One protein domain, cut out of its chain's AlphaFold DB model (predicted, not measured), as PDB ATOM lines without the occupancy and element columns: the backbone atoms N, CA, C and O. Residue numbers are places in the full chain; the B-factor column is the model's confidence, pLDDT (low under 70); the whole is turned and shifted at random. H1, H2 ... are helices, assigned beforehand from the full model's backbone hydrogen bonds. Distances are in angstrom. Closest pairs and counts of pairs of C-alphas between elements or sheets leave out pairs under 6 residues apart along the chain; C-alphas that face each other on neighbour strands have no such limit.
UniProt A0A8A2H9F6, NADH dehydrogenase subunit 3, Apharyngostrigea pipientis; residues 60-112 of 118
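This is residues 60 to 112 of the 118 residues of the protein "NADH dehydrogenase subunit 3" of Apharyngostrigea pipientis (UniProt A0A8A2H9F6). What shape does the printed part have? Two long helices, H1 and then H2, stand side by side as the limbs of a narrow U, running opposite ways with a gap between them. A long loop joins them at one end, and its residues 82 to 89 stick out beyond the helices. What is it made of, and how large is it? The 53 printed residues have two named helices, H1 then H2, and no named strand: the class is all helix. The whole is loose, with a radius of gyration of the C-alphas of 13.7 A and spans of 44 by 18 by 8 A.

Where is the first helix? H1 is residues 60 to 78, 27.0 A from first to last C-alpha, and C-alpha 60 stands at (235.068, 261.686, 395.578). Where is the second? H2 is residues 91 to 110, 28.8 A long in the same measure, ending with C-alpha 110 at (245.428, 253.740, 402.306).

How do the helices stand to each other? H1 and H2 are close but not clearly touching, and their closest C-alphas, those of Leu 78 and Phe 94, are 7.5 A apart. They run opposite ways at a shallow tilt of 10 degrees, with 13.9 A from centre to centre. What do their backbones show? In H1 and H2 every O i to N i+4 pair is within hydrogen-bond range.

How far does it reach? The two C-alphas farthest apart, those of Thr 60 and Leu 87, are 43.8 A apart. Is there a cut or a long link? The printed part has no cut, and H1 to H2 is a long link of 12 residues, 79 to 90. Which parts stand free? Residues 61 to 66 of H1 and residues 82 to 89 do. Where is confidence low? The mean pLDDT of the printed part is 88.4, and residue 86 is under 70.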
ATOM      1  N   THR A  60     233.615 261.759 395.781       83.06
ATOM      2  CA  THR A  60     235.068 261.686 395.578       83.06
ATOM      3  C   THR A  60     235.650 263.055 395.220       83.06
ATOM      4  O   THR A  60     236.694 263.435 395.746       83.06
ATOM      5  N   TYR A  61     234.943 263.846 394.405       82.00
ATOM      6  CA  TYR A  61     235.373 265.207 394.061       82.00
ATOM      7  C   TYR A  61     235.309 266.143 395.264       82.00
ATOM      8  O   TYR A  61     236.200 266.972 395.445       82.00
ATOM      9  N   PHE A  62     234.277 266.001 396.101       86.25
ATOM     10  CA  PHE A  62     234.162 266.780 397.332       86.25
ATOM     11  C   PHE A  62     235.367 266.551 398.248       86.25
ATOM     12  O   PHE A  62     236.002 267.495 398.713       86.25
ATOM     13  N   VAL A  63     235.683 265.279 398.480       86.81
ATOM     14  CA  VAL A  63     236.757 264.855 399.374       86.81
ATOM     15  C   VAL A  63     238.118 265.323 398.852       86.81
ATOM     16  O   VAL A  63     238.913 265.854 399.624       86.81
ATOM     17  N   LEU A  64     238.356 265.235 397.539       86.94
ATOM     18  CA  LEU A  64     239.575 265.757 396.917       86.94
ATOM     19  C   LEU A  64     239.724 267.272 397.119       86.94
ATOM     20  O   LEU A  64     240.818 267.734 397.436       86.94
ATOM     21  N   LEU A  65     238.640 268.044 396.982       90.38
ATOM     22  CA  LEU A  65     238.671 269.498 397.176       90.38
ATOM     23  C   LEU A  65     239.044 269.865 398.614       90.38
ATOM     24  O   LEU A  65     239.882 270.739 398.828       90.38
ATOM     25  N   VAL A  66     238.467 269.177 399.602       91.12
ATOM     26  CA  VAL A  66     238.806 269.399 401.015       91.12
ATOM     27  C   VAL A  66     240.278 269.072 401.282       91.12
ATOM     28  O   VAL A  66     240.965 269.873 401.914       91.12
ATOM     29  N   PHE A  67     240.790 267.953 400.760       88.25
ATOM     30  CA  PHE A  67     242.205 267.598 400.915       88.25
ATOM     31  C   PHE A  67     243.146 268.596 400.257       88.25
ATOM     32  O   PHE A  67     244.156 268.965 400.853       88.25
ATOM     33  N   PHE A  68     242.798 269.084 399.068       90.62
ATOM     34  CA  PHE A  68     243.575 270.116 398.392       90.62
ATOM     35  C   PHE A  68     243.723 271.373 399.261       90.62
ATOM     36  O   PHE A  68     244.829 271.883 399.406       90.62
ATOM     37  N   VAL A  69     242.640 271.828 399.899       94.62
ATOM     38  CA  VAL A  69     242.672 273.010 400.778       94.62
ATOM     39  C   VAL A  69     243.557 272.785 402.009       94.62
ATOM     40  O   VAL A  69     244.309 273.680 402.394       94.62
ATOM     41  N   VAL A  70     243.485 271.607 402.634       93.12
ATOM     42  CA  VAL A  70     244.306 271.291 403.817       93.12
ATOM     43  C   VAL A  70     245.787 271.212 403.444       93.12
ATOM     44  O   VAL A  70     246.614 271.848 404.096       93.12
ATOM     45  N   PHE A  71     246.122 270.509 402.362       91.88
ATOM     46  CA  PHE A  71     247.504 270.356 401.913       91.88
ATOM     47  C   PHE A  71     248.128 271.689 401.458       91.88
ATOM     48  O   PHE A  71     249.304 271.942 401.722       91.88
ATOM     49  N   ASP A  72     247.346 272.586 400.846       95.00
ATOM     50  CA  ASP A  72     247.802 273.935 400.476       95.00
ATOM     51  C   ASP A  72     248.135 274.799 401.711       95.00
ATOM     52  O   ASP A  72     249.138 275.523 401.740       95.00
ATOM     53  N   LEU A  73     247.360 274.661 402.794       95.19
ATOM     54  CA  LEU A  73     247.656 275.301 404.081       95.19
ATOM     55  C   LEU A  73     248.967 274.757 404.674       95.19
ATOM     56  O   LEU A  73     249.818 275.523 405.131       95.19
ATOM     57  N   GLU A  74     249.174 273.442 404.630       93.75
ATOM     58  CA  GLU A  74     250.390 272.804 405.145       93.75
ATOM     59  C   GLU A  74     251.645 273.221 404.360       93.75
ATOM     60  O   GLU A  74     252.681 273.527 404.962       93.75
ATOM     61  N   ILE A  75     251.559 273.332 403.030       93.44
ATOM     62  CA  ILE A  75     252.646 273.876 402.199       93.44
ATOM     63  C   ILE A  75     252.896 275.351 402.522       93.44
ATOM     64  O   ILE A  75     254.051 275.770 402.655       93.44
ATOM     65  N   SER A  76     251.836 276.139 402.707       94.12
ATOM     66  CA  SER A  76     251.945 277.546 403.107       94.12
ATOM     67  C   SER A  76     252.673 277.717 404.447       94.12
ATOM     68  O   SER A  76     253.333 278.730 404.669       94.12
ATOM     69  N   LEU A  77     252.628 276.724 405.339       90.50
ATOM     70  CA  LEU A  77     253.437 276.717 406.561       90.50
ATOM     71  C   LEU A  77     254.912 276.380 406.283       90.50
ATOM     72  O   LEU A  77     255.798 277.015 406.864       90.50
ATOM     73  N   LEU A  78     255.191 275.438 405.375       90.56
ATOM     74  CA  LEU A  78     256.555 275.055 404.979       90.56
ATOM     75  C   LEU A  78     257.303 276.170 404.233       90.56
ATOM     76  O   LEU A  78     258.525 276.265 404.351       90.56
ATOM     77  N   ILE A  79     256.610 277.063 403.520       90.88
ATOM     78  CA  ILE A  79     257.267 278.169 402.798       90.88
ATOM     79  C   ILE A  79     257.999 279.146 403.732       90.88
ATOM     80  O   ILE A  79     258.840 279.921 403.283       90.88
ATOM     81  N   ASN A  80     257.724 279.092 405.041       87.69
ATOM     82  CA  ASN A  80     258.366 279.957 406.024       87.69
ATOM     83  C   ASN A  80     259.765 279.486 406.467       87.69
ATOM     84  O   ASN A  80     260.472 280.229 407.151       87.69
ATOM     85  N   ILE A  81     260.193 278.277 406.081       86.25
ATOM     86  CA  ILE A  81     261.512 277.708 406.408       86.25
ATOM     87  C   ILE A  81     262.693 278.632 406.049       86.25
ATOM     88  O   ILE A  81     263.521 278.863 406.931       86.25
ATOM     89  N   PRO A  82     262.809 279.194 404.826       84.94
ATOM     90  CA  PRO A  82     263.946 280.041 404.453       84.94
ATOM     91  C   PRO A  82     264.057 281.337 405.268       84.94
ATOM     92  O   PRO A  82     265.135 281.925 405.315       84.94
ATOM     93  N   TYR A  83     262.985 281.784 405.935       84.38
ATOM     94  CA  TYR A  83     263.040 282.952 406.821       84.38
ATOM     95  C   TYR A  83     263.657 282.639 408.189       84.38
ATOM     96  O   TYR A  83     263.973 283.560 408.946       84.38
ATOM     97  N   GLN A  84     263.868 281.363 408.531       78.50
ATOM     98  CA  GLN A  84     264.665 281.014 409.699       78.50
ATOM     99  C   GLN A  84     266.138 281.198 409.360       78.50
ATOM    100  O   GLN A  84     266.715 280.434 408.593       78.50
ATOM    101  N   GLY A  85     266.736 282.251 409.919       76.50
ATOM    102  CA  GLY A  85     268.148 282.560 409.722       76.50
ATOM    103  C   GLY A  85     269.101 281.428 410.140       76.50
ATOM    104  O   GLY A  85     268.705 280.354 410.588       76.50
ATOM    105  N   VAL A  86     270.399 281.718 410.066       68.94
ATOM    106  CA  VAL A  86     271.527 280.761 410.120       68.94
ATOM    107  C   VAL A  86     271.532 279.799 411.325       68.94
ATOM    108  O   VAL A  86     272.156 278.746 411.272       68.94
ATOM    109  N   LEU A  87     270.831 280.124 412.415       70.25
ATOM    110  CA  LEU A  87     270.818 279.318 413.638       70.25
ATOM    111  C   LEU A  87     269.865 278.111 413.609       70.25
ATOM    112  O   LEU A  87     269.895 277.352 414.572       70.25
ATOM    113  N   PHE A  88     269.033 277.932 412.566       74.94
ATOM    114  CA  PHE A  88     268.176 276.746 412.329       74.94
ATOM    115  C   PHE A  88     267.516 276.154 413.591       74.94
ATOM    116  O   PHE A  88     267.343 274.944 413.736       74.94
ATOM    117  N   LYS A  89     267.134 277.016 414.541       78.62
ATOM    118  CA  LYS A  89     266.791 276.584 415.901       78.62
ATOM    119  C   LYS A  89     265.515 275.739 415.942       78.62
ATOM    120  O   LYS A  89     265.364 274.911 416.834       78.62
ATOM    121  N   ASN A  90     264.634 275.904 414.950       84.88
ATOM    122  CA  ASN A  90     263.387 275.149 414.832       84.88
ATOM    123  C   ASN A  90     263.431 274.083 413.724       84.88
ATOM    124  O   ASN A  90     262.384 273.561 413.343       84.88
ATOM    125  N   PHE A  91     264.616 273.726 413.217       85.81
ATOM    126  CA  PHE A  91     264.761 272.708 412.171       85.81
ATOM    127  C   PHE A  91     264.126 271.368 412.567       85.81
ATOM    128  O   PHE A  91     263.444 270.740 411.761       85.81
ATOM    129  N   PHE A  92     264.268 270.973 413.836       89.31
ATOM    130  CA  PHE A  92     263.643 269.758 414.357       89.31
ATOM    131  C   PHE A  92     262.111 269.789 414.248       89.31
ATOM    132  O   PHE A  92     261.510 268.795 413.849       89.31
ATOM    133  N   PHE A  93     261.475 270.930 414.537       90.00
ATOM    134  CA  PHE A  93     260.021 271.070 414.421       90.00
ATOM    135  C   PHE A  93     259.550 270.977 412.971       90.00
ATOM    136  O   PHE A  93     258.540 270.331 412.716       90.00
ATOM    137  N   PHE A  94     260.288 271.552 412.017       89.94
ATOM    138  CA  PHE A  94     259.960 271.400 410.598       89.94
ATOM    139  C   PHE A  94     260.128 269.967 410.109       89.94
ATOM    140  O   PHE A  94     259.282 269.479 409.369       89.94
ATOM    141  N   PHE A  95     261.186 269.275 410.536       89.88
ATOM    142  CA  PHE A  95     261.389 267.878 410.166       89.88
ATOM    143  C   PHE A  95     260.301 266.975 410.761       89.88
ATOM    144  O   PHE A  95     259.769 266.102 410.079       89.88
ATOM    145  N   PHE A  96     259.913 267.228 412.013       93.25
ATOM    146  CA  PHE A  96     258.792 266.547 412.655       93.25
ATOM    147  C   PHE A  96     257.455 266.847 411.958       93.25
ATOM    148  O   PHE A  96     256.652 265.942 411.748       93.25
ATOM    149  N   PHE A  97     257.233 268.096 411.542       93.25
ATOM    150  CA  PHE A  97     256.051 268.487 410.775       93.25
ATOM    151  C   PHE A  97     256.007 267.801 409.402       93.25
ATOM    152  O   PHE A  97     254.972 267.262 409.024       93.25
ATOM    153  N   LEU A  98     257.138 267.724 408.695       93.50
ATOM    154  CA  LEU A  98     257.253 267.015 407.416       93.50
ATOM    155  C   LEU A  98     256.968 265.513 407.592       93.50
ATOM    156  O   LEU A  98     256.254 264.917 406.790       93.50
ATOM    157  N   PHE A  99     257.452 264.911 408.681       95.06
ATOM    158  CA  PHE A  99     257.123 263.528 409.025       95.06
ATOM    159  C   PHE A  99     255.614 263.320 409.236       95.06
ATOM    160  O   PHE A  99     255.057 262.369 408.689       95.06
ATOM    161  N   LEU A 100     254.938 264.214 409.970       95.31
ATOM    162  CA  LEU A 100     253.479 264.155 410.144       95.31
ATOM    163  C   LEU A 100     252.737 264.251 408.806       95.31
ATOM    164  O   LEU A 100     251.810 263.480 408.578       95.31
ATOM    165  N   LEU A 101     253.191 265.136 407.920       93.75
ATOM    166  CA  LEU A 101     252.667 265.318 406.565       93.75
ATOM    167  C   LEU A 101     252.717 264.010 405.754       93.75
ATOM    168  O   LEU A 101     251.716 263.574 405.189       93.75
ATOM    169  N   VAL A 102     253.871 263.333 405.754       94.38
ATOM    170  CA  VAL A 102     254.055 262.052 405.046       94.38
ATOM    171  C   VAL A 102     253.161 260.957 405.630       94.38
ATOM    172  O   VAL A 102     252.555 260.189 404.881       94.38
ATOM    173  N   VAL A 103     253.056 260.881 406.960       95.75
ATOM    174  CA  VAL A 103     252.196 259.897 407.634       95.75
ATOM    175  C   VAL A 103     250.717 260.152 407.333       95.75
ATOM    176  O   VAL A 103     249.989 259.199 407.050       95.75
ATOM    177  N   GLY A 104     250.279 261.414 407.362       92.00
ATOM    178  CA  GLY A 104     248.914 261.818 407.024       92.00
ATOM    179  C   GLY A 104     248.550 261.426 405.595       92.00
ATOM    180  O   GLY A 104     247.583 260.692 405.386       92.00
ATOM    181  N   TYR A 105     249.407 261.788 404.636       91.00
ATOM    182  CA  TYR A 105     249.234 261.425 403.231       91.00
ATOM    183  C   TYR A 105     249.140 259.906 403.026       91.00
ATOM    184  O   TYR A 105     248.261 259.412 402.317       91.00
ATOM    185  N   PHE A 106     250.001 259.126 403.687       93.19
ATOM    186  CA  PHE A 106     249.951 257.666 403.583       93.19
ATOM    187  C   PHE A 106     248.632 257.086 404.118       93.19
ATOM    188  O   PHE A 106     248.059 256.171 403.519       93.19
ATOM    189  N   PHE A 107     248.118 257.632 405.223       91.62
ATOM    190  CA  PHE A 107     246.823 257.244 405.785       91.62
ATOM    191  C   PHE A 107     245.662 257.521 404.823       91.62
ATOM    192  O   PHE A 107     244.740 256.709 404.714       91.62
ATOM    193  N   GLU A 108     245.701 258.652 404.124       87.44
ATOM    194  CA  GLU A 108     244.676 259.050 403.156       87.44
ATOM    195  C   GLU A 108     244.675 258.160 401.914       87.44
ATOM    196  O   GLU A 108     243.613 257.696 401.487       87.44
ATOM    197  N   VAL A 109     245.860 257.856 401.376       88.12
ATOM    198  CA  VAL A 109     246.015 256.938 400.240       88.12
ATOM    199  C   VAL A 109     245.531 255.535 400.609       88.12
ATOM    200  O   VAL A 109     244.793 254.923 399.841       88.12
ATOM    201  N   SER A 110     245.871 255.050 401.807       89.56
ATOM    202  CA  SER A 110     245.428 253.740 402.306       89.56
ATOM    203  C   SER A 110     243.901 253.637 402.443       89.56
ATOM    204  O   SER A 110     243.318 252.592 402.159       89.56
ATOM    205  N   LYS A 111     243.221 254.734 402.806       86.81
ATOM    206  CA  LYS A 111     241.747 254.795 402.854       86.81
ATOM    207  C   LYS A 111     241.078 254.875 401.480       86.81
ATOM    208  O   LYS A 111     239.856 254.788 401.407       86.81
ATOM    209  N   GLY A 112     241.843 255.035 400.402       83.38
ATOM    210  CA  GLY A 112     241.309 255.034 399.043       83.38
ATOM    211  C   GLY A 112     240.558 256.307 398.658       83.38
ATOM    212  O   GLY A 112     239.898 256.321 397.621       83.38
TER     213      GLY A 112